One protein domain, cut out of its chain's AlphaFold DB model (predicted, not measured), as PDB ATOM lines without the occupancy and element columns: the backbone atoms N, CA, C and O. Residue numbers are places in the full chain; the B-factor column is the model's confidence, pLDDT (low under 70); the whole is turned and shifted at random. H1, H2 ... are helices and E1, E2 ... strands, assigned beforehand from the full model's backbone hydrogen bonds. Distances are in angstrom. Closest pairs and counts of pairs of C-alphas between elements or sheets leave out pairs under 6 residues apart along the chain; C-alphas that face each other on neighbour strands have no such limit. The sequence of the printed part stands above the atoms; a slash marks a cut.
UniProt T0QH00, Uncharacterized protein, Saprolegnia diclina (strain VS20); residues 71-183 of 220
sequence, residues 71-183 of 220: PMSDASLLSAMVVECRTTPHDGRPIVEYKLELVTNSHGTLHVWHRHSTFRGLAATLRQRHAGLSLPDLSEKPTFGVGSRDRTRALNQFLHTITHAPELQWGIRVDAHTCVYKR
ATOM      1  N   PRO A  71       0.968   3.233  -8.771       55.75
ATOM      2  CA  PRO A  71       0.194   3.819  -7.687       55.75
ATOM      3  C   PRO A  71      -1.218   4.119  -8.205       55.75
ATOM      4  O   PRO A  71      -1.400   4.292  -9.416       55.75
ATOM      5  N   MET A  72      -2.206   4.160  -7.296       56.53
ATOM      6  CA  MET A  72      -3.588   4.579  -7.591       56.53
ATOM      7  C   MET A  72      -3.587   5.630  -8.696       56.53
ATOM      8  O   MET A  72      -2.890   6.636  -8.578       56.53
ATOM      9  N   SER A  73      -4.287   5.355  -9.797       57.09
ATOM     10  CA  SER A  73      -4.168   6.176 -10.995       57.09
ATOM     11  C   SER A  73      -4.692   7.582 -10.699       57.09
ATOM     12  O   SER A  73      -5.903   7.808 -10.653       57.09
ATOM     13  N   ASP A  74      -3.761   8.500 -10.453       63.19
ATOM     14  CA  ASP A  74      -4.011   9.899 -10.130       63.19
ATOM     15  C   ASP A  74      -4.491  10.626 -11.391       63.19
ATOM     16  O   ASP A  74      -3.726  11.266 -12.120       63.19
ATOM     17  N   ALA A  75      -5.787  10.527 -11.668       73.38
ATOM     18  CA  ALA A  75      -6.395  11.254 -12.768       73.38
ATOM     19  C   ALA A  75      -6.494  12.742 -12.396       73.38
ATOM     20  O   ALA A  75      -7.063  13.101 -11.358       73.38
ATOM     21  N   SER A  76      -5.961  13.633 -13.236       83.75
ATOM     22  CA  SER A  76      -6.097  15.071 -13.000       83.75
ATOM     23  C   SER A  76      -7.470  15.552 -13.459       83.75
ATOM     24  O   SER A  76      -7.860  15.335 -14.608       83.75
ATOM     25  N   LEU A  77      -8.189  16.217 -12.555       87.75
ATOM     26  CA  LEU A  77      -9.515  16.770 -12.809       87.75
ATOM     27  C   LEU A  77      -9.445  17.998 -13.726       87.75
ATOM     28  O   LEU A  77      -8.741  18.963 -13.419       87.75
ATOM     29  N   LEU A  78     -10.235  17.983 -14.799       87.12
ATOM     30  CA  LEU A  78     -10.462  19.127 -15.685       87.12
ATOM     31  C   LEU A  78     -11.787  19.824 -15.368       87.12
ATOM     32  O   LEU A  78     -11.817  21.044 -15.215       87.12
ATOM     33  N   SER A  79     -12.875  19.063 -15.236       90.06
ATOM     34  CA  SER A  79     -14.186  19.589 -14.854       90.06
ATOM     35  C   SER A  79     -14.978  18.578 -14.027       90.06
ATOM     36  O   SER A  79     -14.759  17.371 -14.122       90.06
ATOM     37  N   ALA A  80     -15.890  19.083 -13.196       93.56
ATOM     38  CA  ALA A  80     -16.801  18.274 -12.396       93.56
ATOM     39  C   ALA A  80     -18.205  18.883 -12.418       93.56
ATOM     40  O   ALA A  80     -18.359  20.085 -12.179       93.56
ATOM     41  N   MET A  81     -19.223  18.056 -12.655       94.38
ATOM     42  CA  MET A  81     -20.625  18.468 -12.570       94.38
ATOM     43  C   MET A  81     -21.541  17.318 -12.151       94.38
ATOM     44  O   MET A  81     -21.253  16.152 -12.385       94.38
ATOM     45  N   VAL A  82     -22.670  17.649 -11.538       93.31
ATOM     46  CA  VAL A  82     -23.790  16.745 -11.284       93.31
ATOM     47  C   VAL A  82     -24.695  16.732 -12.511       93.31
ATOM     48  O   VAL A  82     -25.252  17.771 -12.881       93.31
ATOM     49  N   VAL A  83     -24.870  15.550 -13.101       93.88
ATOM     50  CA  VAL A  83     -25.685  15.332 -14.310       93.88
ATOM     51  C   VAL A  83     -27.029  14.673 -14.021       93.88
ATOM     52  O   VAL A  83     -27.991  14.879 -14.753       93.88
ATOM     53  N   GLU A  84     -27.117  13.898 -12.942       91.25
ATOM     54  CA  GLU A  84     -28.295  13.094 -12.623       91.25
ATOM     55  C   GLU A  84     -28.489  13.012 -11.106       91.25
ATOM     56  O   GLU A  84     -27.546  13.185 -10.328       91.25
ATOM     57  N   CYS A  85     -29.711  12.727 -10.669       90.19
ATOM     58  CA  CYS A  85     -30.006  12.413  -9.278       90.19
ATOM     59  C   CYS A  85     -30.973  11.233  -9.210       90.19
ATOM     60  O   CYS A  85     -31.890  11.135 -10.024       90.19
ATOM     61  N   ARG A  86     -30.786  10.362  -8.221       87.62
ATOM     62  CA  ARG A  86     -31.656   9.212  -7.977       87.62
ATOM     63  C   ARG A  86     -31.939   9.063  -6.491       87.62
ATOM     64  O   ARG A  86     -31.159   9.520  -5.656       87.62
ATOM     65  N   THR A  87     -33.032   8.385  -6.172       86.25
ATOM     66  CA  THR A  87     -33.348   7.985  -4.800       86.25
ATOM     67  C   THR A  87     -33.226   6.474  -4.702       86.25
ATOM     68  O   THR A  87     -33.994   5.754  -5.332       86.25
ATOM     69  N   THR A  88     -32.267   5.993  -3.919       81.50
ATOM     70  CA  THR A  88     -32.063   4.565  -3.658       81.50
ATOM     71  C   THR A  88     -32.594   4.210  -2.270       81.50
ATOM     72  O   THR A  88     -32.243   4.900  -1.304       81.50
ATOM     73  N   PRO A  89     -33.409   3.154  -2.121       79.81
ATOM     74  CA  PRO A  89     -33.766   2.641  -0.805       79.81
ATOM     75  C   PRO A  89     -32.532   1.986  -0.173       79.81
ATOM     76  O   PRO A  89     -31.946   1.069  -0.738       79.81
ATOM     77  N   HIS A  90     -32.125   2.465   0.997       78.38
ATOM     78  CA  HIS A  90     -31.022   1.899   1.769       78.38
ATOM     79  C   HIS A  90     -31.482   1.765   3.220       78.38
ATOM     80  O   HIS A  90     -31.931   2.747   3.813       78.38
ATOM     81  N   ASP A  91     -31.447   0.550   3.766       78.12
ATOM     82  CA  ASP A  91     -31.927   0.229   5.122       78.12
ATOM     83  C   ASP A  91     -33.355   0.734   5.411       78.12
ATOM     84  O   ASP A  91     -33.653   1.294   6.467       78.12
ATOM     85  N   GLY A  92     -34.250   0.605   4.426       77.62
ATOM     86  CA  GLY A  92     -35.644   1.054   4.533       77.62
ATOM     87  C   GLY A  92     -35.831   2.576   4.517       77.62
ATOM     88  O   GLY A  92     -36.954   3.053   4.678       77.62
ATOM     89  N   ARG A  93     -34.763   3.357   4.301       80.12
ATOM     90  CA  ARG A  93     -34.820   4.818   4.181       80.12
ATOM     91  C   ARG A  93     -34.450   5.261   2.763       80.12
ATOM     92  O   ARG A  93     -33.465   4.776   2.207       80.12
ATOM     93  N   PRO A  94     -35.204   6.192   2.155       81.50
ATOM     94  CA  PRO A  94     -34.829   6.750   0.863       81.50
ATOM     95  C   PRO A  94     -33.584   7.629   1.024       81.50
ATOM     96  O   PRO A  94     -33.590   8.599   1.783       81.50
ATOM     97  N   ILE A  95     -32.519   7.302   0.294       83.88
ATOM     98  CA  ILE A  95     -31.295   8.101   0.237       83.88
ATOM     99  C   ILE A  95     -31.164   8.701  -1.156       83.88
ATOM    100  O   ILE A  95     -31.272   7.999  -2.156       83.88
ATOM    101  N   VAL A  96     -30.918  10.010  -1.212       86.50
ATOM    102  CA  VAL A  96     -30.687  10.722  -2.472       86.50
ATOM    103  C   VAL A  96     -29.204  10.684  -2.827       86.50
ATOM    104  O   VAL A  96     -28.352  11.131  -2.049       86.50
ATOM    105  N   GLU A  97     -28.914  10.197  -4.026       90.62
ATOM    106  CA  GLU A  97     -27.584  10.142  -4.623       90.62
ATOM    107  C   GLU A  97     -27.532  11.009  -5.884       90.62
ATOM    108  O   GLU A  97     -28.519  11.159  -6.607       90.62
ATOM    109  N   TYR A  98     -26.362  11.576  -6.145       91.50
ATOM    110  CA  TYR A  98     -26.092  12.471  -7.263       91.50
ATOM    111  C   TYR A  98     -25.013  11.848  -8.137       91.50
ATOM    112  O   TYR A  98     -23.951  11.478  -7.631       91.50
ATOM    113  N   LYS A  99     -25.285  11.738  -9.438       94.06
ATOM    114  CA  LYS A  99     -24.317  11.273 -10.426       94.06
ATOM    115  C   LYS A  99     -23.403  12.422 -10.788       94.06
ATOM    116  O   LYS A  99     -23.839  13.418 -11.368       94.06
ATOM    117  N   LEU A 100     -22.145  12.260 -10.433       94.25
ATOM    118  CA  LEU A 100     -21.058  13.134 -10.800       94.25
ATOM    119  C   LEU A 100     -20.468  12.681 -12.120       94.25
ATOM    120  O   LEU A 100     -20.167  11.506 -12.291       94.25
ATOM    121  N   GLU A 101     -20.280  13.633 -13.014       94.62
ATOM    122  CA  GLU A 101     -19.459  13.516 -14.200       94.62
ATOM    123  C   GLU A 101     -18.143  14.251 -13.943       94.62
ATOM    124  O   GLU A 101     -18.137  15.438 -13.603       94.62
ATOM    125  N   LEU A 102     -17.037  13.524 -14.064       91.69
ATOM    126  CA  LEU A 102     -15.683  14.006 -13.838       91.69
ATOM    127  C   LEU A 102     -14.911  13.873 -15.142       91.69
ATOM    128  O   LEU A 102     -14.563  12.767 -15.554       91.69
ATOM    129  N   VAL A 103     -14.620  14.994 -15.792       90.75
ATOM    130  CA  VAL A 103     -13.761  14.997 -16.975       90.75
ATOM    131  C   VAL A 103     -12.320  15.049 -16.498       90.75
ATOM    132  O   VAL A 103     -11.919  15.973 -15.784       90.75
ATOM    133  N   THR A 104     -11.539  14.050 -16.882       87.94
ATOM    134  CA  THR A 104     -10.135  13.907 -16.500       87.94
ATOM    135  C   THR A 104      -9.225  13.991 -17.718       87.94
ATOM    136  O   THR A 104      -9.652  13.796 -18.854       87.94
ATOM    137  N   ASN A 105      -7.948  14.289 -17.488       81.38
ATOM    138  CA  ASN A 105      -6.960  14.410 -18.562       81.38
ATOM    139  C   ASN A 105      -6.503  13.069 -19.166       81.38
ATOM    140  O   ASN A 105      -5.991  13.055 -20.279       81.38
ATOM    141  N   SER A 106      -6.626  11.972 -18.419       75.56
ATOM    142  CA  SER A 106      -5.974  10.686 -18.717       75.56
ATOM    143  C   SER A 106      -6.954   9.520 -18.786       75.56
ATOM    144  O   SER A 106      -6.736   8.595 -19.559       75.56
ATOM    145  N   HIS A 107      -8.058   9.581 -18.038       75.62
ATOM    146  CA  HIS A 107      -9.060   8.513 -17.961       75.62
ATOM    147  C   HIS A 107     -10.373   8.878 -18.669       75.62
ATOM    148  O   HIS A 107     -11.380   8.197 -18.502       75.62
ATOM    149  N   GLY A 108     -10.379   9.961 -19.454       84.69
ATOM    150  CA  GLY A 108     -11.583  10.472 -20.101       84.69
ATOM    151  C   GLY A 108     -12.616  10.958 -19.082       84.69
ATOM    152  O   GLY A 108     -12.263  11.580 -18.075       84.69
ATOM    153  N   THR A 109     -13.889  10.688 -19.354       90.00
ATOM    154  CA  THR A 109     -15.008  11.074 -18.490       90.00
ATOM    155  C   THR A 109     -15.396   9.917 -17.577       90.00
ATOM    156  O   THR A 109     -15.781   8.853 -18.053       90.00
ATOM    157  N   LEU A 110     -15.320  10.142 -16.268       89.94
ATOM    158  CA  LEU A 110     -15.702   9.179 -15.239       89.94
ATOM    159  C   LEU A 110     -17.054   9.559 -14.632       89.94
ATOM    160  O   LEU A 110     -17.327  10.741 -14.408       89.94
ATOM    161  N   HIS A 111     -17.870   8.556 -14.303       91.88
ATOM    162  CA  HIS A 111     -19.151   8.751 -13.627       91.88
ATOM    163  C   HIS A 111     -19.165   8.062 -12.266       91.88
ATOM    164  O   HIS A 111     -18.843   6.884 -12.162       91.88
ATOM    165  N   VAL A 112     -19.582   8.780 -11.222       92.12
ATOM    166  CA  VAL A 112     -19.674   8.241  -9.854       92.12
ATOM    167  C   VAL A 112     -20.925   8.739  -9.143       92.12
ATOM    168  O   VAL A 112     -21.334   9.881  -9.321       92.12
ATOM    169  N   TRP A 113     -21.539   7.895  -8.315       92.38
ATOM    170  CA  TRP A 113     -22.671   8.284  -7.475       92.38
ATOM    171  C   TRP A 113     -22.203   8.651  -6.069       92.38
ATOM    172  O   TRP A 113     -21.539   7.867  -5.394       92.38
ATOM    173  N   HIS A 114     -22.588   9.835  -5.597       92.06
ATOM    174  CA  HIS A 114     -22.286  10.281  -4.239       92.06
ATOM    175  C   HIS A 114     -23.497  10.878  -3.532       92.06
ATOM    176  O   HIS A 114     -24.389  11.472  -4.137       92.06
ATOM    177  N   ARG A 115     -23.501  10.758  -2.203       89.94
ATOM    178  CA  ARG A 115     -24.511  11.365  -1.330       89.94
ATOM    179  C   ARG A 115     -24.198  12.845  -1.106       89.94
ATOM    180  O   ARG A 115     -23.043  13.265  -1.150       89.94
ATOM    181  N   HIS A 116     -25.221  13.630  -0.764       87.81
ATOM    182  CA  HIS A 116     -25.055  15.052  -0.414       87.81
ATOM    183  C   HIS A 116     -24.013  15.278   0.700       87.81
ATOM    184  O   HIS A 116     -23.266  16.256   0.679       87.81
ATOM    185  N   SER A 117     -23.929  14.348   1.658       87.25
ATOM    186  CA  SER A 117     -22.975  14.395   2.770       87.25
ATOM    187  C   SER A 117     -21.517  14.428   2.310       87.25
ATOM    188  O   SER A 117     -20.713  15.103   2.950       87.25
ATOM    189  N   THR A 118     -21.181  13.765   1.200       89.94
ATOM    190  CA  THR A 118     -19.830  13.774   0.627       89.94
ATOM    191  C   THR A 118     -19.430  15.193   0.221       89.94
ATOM    192  O   THR A 118     -18.386  15.689   0.639       89.94
ATOM    193  N   PHE A 119     -20.295  15.900  -0.512       90.06
ATOM    194  CA  PHE A 119     -20.040  17.282  -0.929       90.06
ATOM    195  C   PHE A 119     -19.967  18.241   0.258       90.06
ATOM    196  O   PHE A 119     -19.115  19.125   0.284       90.06
ATOM    197  N   ARG A 120     -20.815  18.039   1.276       89.19
ATOM    198  CA  ARG A 120     -20.775  18.831   2.513       89.19
ATOM    199  C   ARG A 120     -19.465  18.632   3.271       89.19
ATOM    200  O   ARG A 120     -18.880  19.613   3.720       89.19
ATOM    201  N   GLY A 121     -19.006  17.386   3.402       88.19
ATOM    202  CA  GLY A 121     -17.718  17.063   4.022       88.19
ATOM    203  C   GLY A 121     -16.574  17.776   3.307       88.19
ATOM    204  O   GLY A 121     -15.802  18.487   3.942       88.19
ATOM    205  N   LEU A 122     -16.555  17.699   1.974       88.31
ATOM    206  CA  LEU A 122     -15.579  18.412   1.155       88.31
ATOM    207  C   LEU A 122     -15.653  19.936   1.353       88.31
ATOM    208  O   LEU A 122     -14.628  20.577   1.571       88.31
ATOM    209  N   ALA A 123     -16.851  20.527   1.324       87.75
ATOM    210  CA  ALA A 123     -17.036  21.961   1.542       87.75
ATOM    211  C   ALA A 123     -16.547  22.403   2.930       87.75
ATOM    212  O   ALA A 123     -15.892  23.437   3.044       87.75
ATOM    213  N   ALA A 124     -16.820  21.617   3.975       86.12
ATOM    214  CA  ALA A 124     -16.349  21.887   5.330       86.12
ATOM    215  C   ALA A 124     -14.815  21.855   5.412       86.12
ATOM    216  O   ALA A 124     -14.210  22.803   5.913       86.12
ATOM    217  N   THR A 125     -14.179  20.822   4.849       85.75
ATOM    218  CA  THR A 125     -12.713  20.714   4.809       85.75
ATOM    219  C   THR A 125     -12.076  21.864   4.029       85.75
ATOM    220  O   THR A 125     -11.075  22.430   4.472       85.75
ATOM    221  N   LEU A 126     -12.660  22.258   2.892       86.00
ATOM    222  CA  LEU A 126     -12.145  23.364   2.084       86.00
ATOM    223  C   LEU A 126     -12.300  24.715   2.784       86.00
ATOM    224  O   LEU A 126     -11.362  25.505   2.761       86.00
ATOM    225  N   ARG A 127     -13.430  24.966   3.458       84.31
ATOM    226  CA  ARG A 127     -13.630  26.181   4.269       84.31
ATOM    227  C   ARG A 127     -12.621  26.282   5.404       84.31
ATOM    228  O   ARG A 127     -12.067  27.352   5.625       84.31
ATOM    229  N   GLN A 128     -12.364  25.171   6.092       82.38
ATOM    230  CA  GLN A 128     -11.411  25.133   7.198       82.38
ATOM    231  C   GLN A 128      -9.979  25.419   6.728       82.38
ATOM    232  O   GLN A 128      -9.252  26.156   7.390       82.38
ATOM    233  N   ARG A 129      -9.566  24.857   5.584       80.00
ATOM    234  CA  ARG A 129      -8.209  25.049   5.043       80.00
ATOM    235  C   ARG A 129      -8.027  26.366   4.287       80.00
ATOM    236  O   ARG A 129      -6.902  26.845   4.172       80.00
ATOM    237  N   HIS A 130      -9.106  26.953   3.773       77.25
ATOM    238  CA  HIS A 130      -9.065  28.142   2.924       77.25
ATOM    239  C   HIS A 130     -10.155  29.149   3.319       77.25
ATOM    240  O   HIS A 130     -11.101  29.397   2.571       77.25
ATOM    241  N   ALA A 131      -9.979  29.777   4.485       63.09
ATOM    242  CA  ALA A 131     -10.929  30.718   5.091       63.09
ATOM    243  C   ALA A 131     -11.235  31.991   4.261       63.09
ATOM    244  O   ALA A 131     -12.121  32.757   4.623       63.09
ATOM    245  N   GLY A 132     -10.523  32.227   3.151       64.38
ATOM    246  CA  GLY A 132     -10.735  33.370   2.253       64.38
ATOM    247  C   GLY A 132     -11.692  33.114   1.084       64.38
ATOM    248  O   GLY A 132     -11.965  34.039   0.322       64.38
ATOM    249  N   LEU A 133     -12.187  31.884   0.903       69.50
ATOM    250  CA  LEU A 133     -13.048  31.541  -0.231       69.50
ATOM    251  C   LEU A 133     -14.530  31.577   0.135       69.50
ATOM    252  O   LEU A 133     -14.997  30.852   1.013       69.50
ATOM    253  N   SER A 134     -15.287  32.376  -0.619       72.75
ATOM    254  CA  SER A 134     -16.750  32.377  -0.579       72.75
ATOM    255  C   SER A 134     -17.286  31.120  -1.273       72.75
ATOM    256  O   SER A 134     -17.589  31.112  -2.467       72.75
ATOM    257  N   LEU A 135     -17.325  30.010  -0.533       76.62
ATOM    258  CA  LEU A 135     -17.874  28.743  -1.012       76.62
ATOM    259  C   LEU A 135     -19.393  28.697  -0.774       76.62
ATOM    260  O   LEU A 135     -19.804  28.871   0.378       76.62
ATOM    261  N   PRO A 136     -20.217  28.389  -1.800       75.25
ATOM    262  CA  PRO A 136     -21.670  28.281  -1.667       75.25
ATOM    263  C   PRO A 136     -22.080  27.336  -0.537       75.25
ATOM    264  O   PRO A 136     -21.526  26.241  -0.411       75.25
ATOM    265  N   ASP A 137     -23.030  27.748   0.302       73.31
ATOM    266  CA  ASP A 137     -23.474  26.907   1.410       73.31
ATOM    267  C   ASP A 137     -24.329  25.726   0.941       73.31
ATOM    268  O   ASP A 137     -25.311  25.881   0.216       73.31
ATOM    269  N   LEU A 138     -23.937  24.529   1.374       78.94
ATOM    270  CA  LEU A 138     -24.613  23.278   1.053       78.94
ATOM    271  C   LEU A 138     -25.541  22.937   2.222       78.94
ATOM    272  O   LEU A 138     -25.210  22.128   3.089       78.94
ATOM    273  N   SER A 139     -26.688  23.619   2.263       69.62
ATOM    274  CA  SER A 139     -27.651  23.559   3.370       69.62
ATOM    275  C   SER A 139     -28.158  22.138   3.683       69.62
ATOM    276  O   SER A 139     -28.461  21.347   2.783       69.62
ATOM    277  N   GLU A 140     -28.345  21.851   4.979       63.56
ATOM    278  CA  GLU A 140     -28.846  20.575   5.524       63.56
ATOM    279  C   GLU A 140     -30.349  20.340   5.351       63.56
ATOM    280  O   GLU A 140     -30.833  19.275   5.734       63.56
ATOM    281  N   LYS A 141     -31.097  21.308   4.801       62.47
ATOM    282  CA  LYS A 141     -32.566  21.250   4.770       62.47
ATOM    283  C   LYS A 141     -33.058  19.867   4.309       62.47
ATOM    284  O   LYS A 141     -32.668  19.431   3.217       62.47
ATOM    285  N   PRO A 142     -33.881  19.168   5.113       56.03
ATOM    286  CA  PRO A 142     -34.369  17.846   4.759       56.03
ATOM    287  C   PRO A 142     -35.192  17.964   3.478       56.03
ATOM    288  O   PRO A 142     -36.235  18.611   3.438       56.03
ATOM    289  N   THR A 143     -34.685  17.379   2.400       55.50
ATOM    290  CA  THR A 143     -35.419  17.265   1.141       55.50
ATOM    291  C   THR A 143     -36.350  16.079   1.259       55.50
ATOM    292  O   THR A 143     -35.922  14.933   1.127       55.50
ATOM    293  N   PHE A 144     -37.620  16.364   1.502       50.81
ATOM    294  CA  PHE A 144     -38.679  15.450   1.119       50.81
ATOM    295  C   PHE A 144     -38.801  15.507  -0.410       50.81
ATOM    296  O   PHE A 144     -39.091  16.564  -0.965       50.81
ATOM    297  N   GLY A 145     -38.530  14.388  -1.087       55.53
ATOM    298  CA  GLY A 145     -38.670  14.252  -2.542       55.53
ATOM    299  C   GLY A 145     -37.356  14.125  -3.322       55.53
ATOM    300  O   GLY A 145     -36.269  14.410  -2.814       55.53
ATOM    301  N   VAL A 146     -37.487  13.653  -4.569       54.16
ATOM    302  CA  VAL A 146     -36.409  13.519  -5.568       54.16
ATOM    303  C   VAL A 146     -35.633  14.835  -5.646       54.16
ATOM    304  O   VAL A 146     -36.251  15.897  -5.704       54.16
ATOM    305  N   GLY A 147     -34.296  14.744  -5.584       58.66
ATOM    306  CA  GLY A 147     -33.351  15.849  -5.391       58.66
ATOM    307  C   GLY A 147     -33.840  17.187  -5.935       58.66
ATOM    308  O   GLY A 147     -33.992  17.355  -7.145       58.66
ATOM    309  N   SER A 148     -34.113  18.138  -5.036       66.88
ATOM    310  CA  SER A 148     -34.624  19.446  -5.435       66.88
ATOM    311  C   SER A 148     -33.690  20.055  -6.480       66.88
ATOM    312  O   SER A 148     -32.473  20.105  -6.292       66.88
ATOM    313  N   ARG A 149     -34.253  20.510  -7.604       75.50
ATOM    314  CA  ARG A 149     -33.504  21.138  -8.706       75.50
ATOM    315  C   ARG A 149     -32.557  22.236  -8.196       75.50
ATOM    316  O   ARG A 149     -31.444  22.383  -8.698       75.50
ATOM    317  N   ASP A 150     -32.970  22.940  -7.146       80.00
ATOM    318  CA  ASP A 150     -32.182  23.958  -6.450       80.00
ATOM    319  C   ASP A 150     -30.909  23.402  -5.802       80.00
ATOM    320  O   ASP A 150     -29.860  24.043  -5.851       80.00
ATOM    321  N   ARG A 151     -30.960  22.190  -5.239       83.81
ATOM    322  CA  ARG A 151     -29.787  21.537  -4.655       83.81
ATOM    323  C   ARG A 151     -28.807  21.091  -5.728       83.81
ATOM    324  O   ARG A 151     -27.618  21.337  -5.571       83.81
ATOM    325  N   THR A 152     -29.275  20.504  -6.828       87.25
ATOM    326  CA  THR A 152     -28.399  20.173  -7.966       87.25
ATOM    327  C   THR A 152     -27.710  21.426  -8.504       87.25
ATOM    328  O   THR A 152     -26.506  21.414  -8.754       87.25
ATOM    329  N   ARG A 153     -28.439  22.544  -8.599       88.12
ATOM    330  CA  ARG A 153     -27.864  23.840  -8.981       88.12
ATOM    331  C   ARG A 153     -26.803  24.321  -7.987       88.12
ATOM    332  O   ARG A 153     -25.732  24.735  -8.420       88.12
ATOM    333  N   ALA A 154     -27.074  24.244  -6.685       88.25
ATOM    334  CA  ALA A 154     -26.118  24.622  -5.643       88.25
ATOM    335  C   ALA A 154     -24.856  23.742  -5.664       88.25
ATOM    336  O   ALA A 154     -23.746  24.259  -5.553       88.25
ATOM    337  N   LEU A 155     -25.011  22.429  -5.874       91.12
ATOM    338  CA  LEU A 155     -23.894  21.496  -6.028       91.12
ATOM    339  C   LEU A 155     -23.060  21.827  -7.266       91.12
ATOM    340  O   LEU A 155     -21.840  21.910  -7.166       91.12
ATOM    341  N   ASN A 156     -23.695  22.088  -8.408       93.06
ATOM    342  CA  ASN A 156     -22.987  22.471  -9.629       93.06
ATOM    343  C   ASN A 156     -22.259  23.805  -9.483       93.06
ATOM    344  O   ASN A 156     -21.120  23.927  -9.923       93.06
ATOM    345  N   GLN A 157     -22.867  24.781  -8.808       91.25
ATOM    346  CA  GLN A 157     -22.200  26.040  -8.490       91.25
ATOM    347  C   GLN A 157     -20.987  25.810  -7.581       91.25
ATOM    348  O   GLN A 157     -19.913  26.336  -7.853       91.25
ATOM    349  N   PHE A 158     -21.134  24.994  -6.535       91.69
ATOM    350  CA  PHE A 158     -20.038  24.631  -5.641       91.69
ATOM    351  C   PHE A 158     -18.887  23.950  -6.395       91.69
ATOM    352  O   PHE A 158     -17.751  24.411  -6.297       91.69
ATOM    353  N   LEU A 159     -19.179  22.911  -7.185       92.25
ATOM    354  CA  LEU A 159     -18.195  22.178  -7.987       92.25
ATOM    355  C   LEU A 159     -17.487  23.096  -8.982       92.25
ATOM    356  O   LEU A 159     -16.262  23.049  -9.102       92.25
ATOM    357  N   HIS A 160     -18.235  23.977  -9.646       91.44
ATOM    358  CA  HIS A 160     -17.670  24.963 -10.552       91.44
ATOM    359  C   HIS A 160     -16.683  25.884  -9.820       91.44
ATOM    360  O   HIS A 160     -15.535  25.996 -10.252       91.44
ATOM    361  N   THR A 161     -17.075  26.456  -8.676       89.94
ATOM    362  CA  THR A 161     -16.214  27.335  -7.869       89.94
ATOM    363  C   THR A 161     -14.932  26.629  -7.427       89.94
ATOM    364  O   THR A 161     -13.840  27.156  -7.640       89.94
ATOM    365  N   ILE A 162     -15.023  25.420  -6.859       89.25
ATOM    366  CA  ILE A 162     -13.835  24.722  -6.334       89.25
ATOM    367  C   ILE A 162     -12.907  24.187  -7.428       89.25
ATOM    368  O   ILE A 162     -11.716  23.974  -7.186       89.25
ATOM    369  N   THR A 163     -13.441  23.942  -8.625       89.56
ATOM    370  CA  THR A 163     -12.654  23.468  -9.769       89.56
ATOM    371  C   THR A 163     -11.885  24.618 -10.417       89.56
ATOM    372  O   THR A 163     -10.719  24.448 -10.769       89.56
ATOM    373  N   HIS A 164     -12.494  25.806 -10.510       87.62
ATOM    374  CA  HIS A 164     -11.892  26.974 -11.163       87.62
ATOM    375  C   HIS A 164     -10.997  27.815 -10.245       87.62
ATOM    376  O   HIS A 164     -10.151  28.548 -10.745       87.62
ATOM    377  N   ALA A 165     -11.133  27.697  -8.923       86.25
ATOM    378  CA  ALA A 165     -10.288  28.390  -7.950       86.25
ATOM    379  C   ALA A 165      -8.848  27.830  -7.965       86.25
ATOM    380  O   ALA A 165      -8.643  26.725  -7.462       86.25
ATOM    381  N   PRO A 166      -7.833  28.507  -8.537       81.06
ATOM    382  CA  PRO A 166      -6.521  27.913  -8.840       81.06
ATOM    383  C   PRO A 166      -5.741  27.445  -7.602       81.06
ATOM    384  O   PRO A 166      -5.019  26.448  -7.668       81.06
ATOM    385  N   GLU A 167      -5.936  28.113  -6.471       80.88
ATOM    386  CA  GLU A 167      -5.297  27.844  -5.185       80.88
ATOM    387  C   GLU A 167      -5.876  26.648  -4.428       80.88
ATOM    388  O   GLU A 167      -5.281  26.236  -3.431       80.88
ATOM    389  N   LEU A 168      -7.010  26.088  -4.852       84.50
ATOM    390  CA  LEU A 168      -7.601  24.943  -4.164       84.50
ATOM    391  C   LEU A 168      -6.942  23.620  -4.557       84.50
ATOM    392  O   LEU A 168      -6.565  23.410  -5.709       84.50
ATOM    393  N   GLN A 169      -6.851  22.699  -3.606       87.25
ATOM    394  CA  GLN A 169      -6.536  21.301  -3.871       87.25
ATOM    395  C   GLN A 169      -7.588  20.432  -3.226       87.25
ATOM    396  O   GLN A 169      -7.922  20.615  -2.058       87.25
ATOM    397  N   TRP A 170      -8.101  19.484  -3.992       89.19
ATOM    398  CA  TRP A 170      -9.025  18.493  -3.476       89.19
ATOM    399  C   TRP A 170      -9.009  17.252  -4.351       89.19
ATOM    400  O   TRP A 170      -8.536  17.279  -5.486       89.19
ATOM    401  N   GLY A 171      -9.519  16.161  -3.803       88.69
ATOM    402  CA  GLY A 171      -9.728  14.933  -4.541       88.69
ATOM    403  C   GLY A 171     -11.047  14.295  -4.168       88.69
ATOM    404  O   GLY A 171     -11.612  14.575  -3.107       88.69
ATOM    405  N   ILE A 172     -11.530  13.444  -5.059       88.62
ATOM    406  CA  ILE A 172     -12.719  12.637  -4.851       88.62
ATOM    407  C   ILE A 172     -12.431  11.208  -5.298       88.62
ATOM    408  O   ILE A 172     -11.828  10.981  -6.347       88.62
ATOM    409  N   ARG A 173     -12.816  10.239  -4.468       87.88
ATOM    410  CA  ARG A 173     -12.669   8.820  -4.799       87.88
ATOM    411  C   ARG A 173     -13.814   8.413  -5.716       87.88
ATOM    412  O   ARG A 173     -14.971   8.593  -5.346       87.88
ATOM    413  N   VAL A 174     -13.477   7.883  -6.885       86.19
ATOM    414  CA  VAL A 174     -14.445   7.347  -7.853       86.19
ATOM    415  C   VAL A 174     -14.773   5.901  -7.506       86.19
ATOM    416  O   VAL A 174     -15.939   5.524  -7.470       86.19
ATOM    417  N   ASP A 175     -13.745   5.120  -7.181       82.00
ATOM    418  CA  ASP A 175     -13.854   3.721  -6.778       82.00
ATOM    419  C   ASP A 175     -12.784   3.379  -5.712       82.00
ATOM    420  O   ASP A 175     -12.125   4.268  -5.160       82.00
ATOM    421  N   ALA A 176     -12.634   2.096  -5.370       76.12
ATOM    422  CA  ALA A 176     -11.676   1.633  -4.362       76.12
ATOM    423  C   ALA A 176     -10.203   1.895  -4.733       76.12
ATOM    424  O   ALA A 176      -9.361   1.985  -3.838       76.12
ATOM    425  N   HIS A 177      -9.900   2.047  -6.022       72.06
ATOM    426  CA  HIS A 177      -8.558   2.108  -6.603       72.06
ATOM    427  C   HIS A 177      -8.300   3.376  -7.438       72.06
ATOM    428  O   HIS A 177      -7.175   3.593  -7.885       72.06
ATOM    429  N   THR A 178      -9.313   4.215  -7.648       78.62
ATOM    430  CA  THR A 178      -9.275   5.387  -8.523       78.62
ATOM    431  C   THR A 178      -9.701   6.621  -7.740       78.62
ATOM    432  O   THR A 178     -10.843   6.753  -7.286       78.62
ATOM    433  N   CYS A 179      -8.771   7.561  -7.616       84.12
ATOM    434  CA  CYS A 179      -9.005   8.864  -7.015       84.12
ATOM    435  C   CYS A 179      -8.732   9.944  -8.064       84.12
ATOM    436  O   CYS A 179      -7.717   9.919  -8.755       84.12
ATOM    437  N   VAL A 180      -9.651  10.897  -8.190       85.00
ATOM    438  CA  VAL A 180      -9.525  12.014  -9.125       85.00
ATOM    439  C   VAL A 180      -9.141  13.253  -8.336       85.00
ATOM    440  O   VAL A 180      -9.827  13.610  -7.376       85.00
ATOM    441  N   TYR A 181      -8.067  13.926  -8.745       86.81
ATOM    442  CA  TYR A 181      -7.516  15.064  -8.015       86.81
ATOM    443  C   TYR A 181      -7.503  16.340  -8.842       86.81
ATOM    444  O   TYR A 181      -6.985  16.407  -9.959       86.81
ATOM    445  N   LYS A 182      -7.975  17.412  -8.218       88.38
ATOM    446  CA  LYS A 182      -7.735  18.781  -8.641       88.38
ATOM    447  C   LYS A 182      -6.473  19.274  -7.936       88.38
ATOM    448  O   LYS A 182      -6.488  19.515  -6.730       88.38
ATOM    449  N   ARG A 183      -5.369  19.406  -8.677       82.00
ATOM    450  CA  ARG A 183      -4.078  19.889  -8.150       82.00
ATOM    451  C   ARG A 183      -4.016  21.423  -8.176       82.00
ATOM    452  O   ARG A 183      -4.634  22.056  -9.035       82.00
TER     453      ARG A 183
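AT A GLANCE: This is residues 71 to 183 of the 220 residues of an uncharacterized protein of Saprolegnia diclina (strain VS20) (UniProt T0QH00). One strongly twisted sheet of five strands is curled like part of a barrel and folded back on itself, the strands E3 and E2 facing the small hairpin of E4 and E5 with E1 as the hinge, and two helices are on the same face of it, of which H2 lies over E2 and E1 and H1 over none of the strands. H2 runs along the long strand E1, H1 lies beside the strands, and a long loop, residues 130 to 148, joins the two helices. The printed part has 113 residues, with E1, E2, E3, H1, H2, E4 and E5 along the chain; the sheet's order is E3, E2, E1, E5, E4, mixed, and the class is mixed, helices and strands. The whole is compact, with a radius of gyration of the C-alphas of 14.2 A and spans of 38 by 32 by 21 A.

IN THESE COORDINATES: E1, residues 75 to 90, begins with C-alpha 75 at (-6.395, 11.254, -12.768), bends by 105 degrees at residue 78 and measures 30.1 A. E2, residues 93 to 104, measures 33.5 A, and E3, residues 109 to 115, 19.6 A. H1, residues 116 to 129, is 20.3 A long. H2, residues 149 to 164, is 22.5 A long and begins with C-alpha 149 at (-33.504, 21.138, -8.706). E4, residues 170 to 173, measures 10.4 A; E5, residues 179 to 182, measures 10.1 A and ends with C-alpha 182 at (-7.735, 18.781, -8.641).

HOW THE PARTS SIT: E1, E2 and E3 form a meander, each strand the antiparallel neighbour of the one before. In the hairpin of E1 and E2, N 88 and O 95 are 2.8 A apart, within hydrogen-bond range; in that of E2 and E3, N 100 and O 112 are 2.7 A apart. E1 pairs with E2 over residues 77 to 90 and, staggered, with E5 over residues 75 to 76. E1 and E5 are parallel, with N 77 and O 181 at 2.9 A. E4 and E5 are an antiparallel hairpin, with N 182 and O 170 at 2.8 A. E3 and E4 are the edge strands, and they are apart. H2 is on the sheet at a height of 8.7 A, over E2 and E1, and runs along the strands at 19 degrees to E1 on the local plane. The closest C-alphas of E1 and H2 are those of Met 81 and Asn 156, 5.5 A apart. H1 is on the same face at a height of 7.7 A, over none of the strands. H1 and H2 are close but not clearly touching, their closest C-alphas, of Phe 119 and Leu 155, being 7.7 A apart. They run the same way at a tilt of 37 degrees, only just steep. In H1 and H2 every O i to N i+4 pair is within hydrogen-bond range.

THE WHOLE: The C-alphas of Gly 92 and Pro 166 are the two farthest apart, at 41.8 A. The printed part has no cut. The link from H1 to H2 is long, and the others are tight. The mean pLDDT of the printed part is 82.0; it is under 70 at residues 71 to 74, 131 to 133 and 139 to 148.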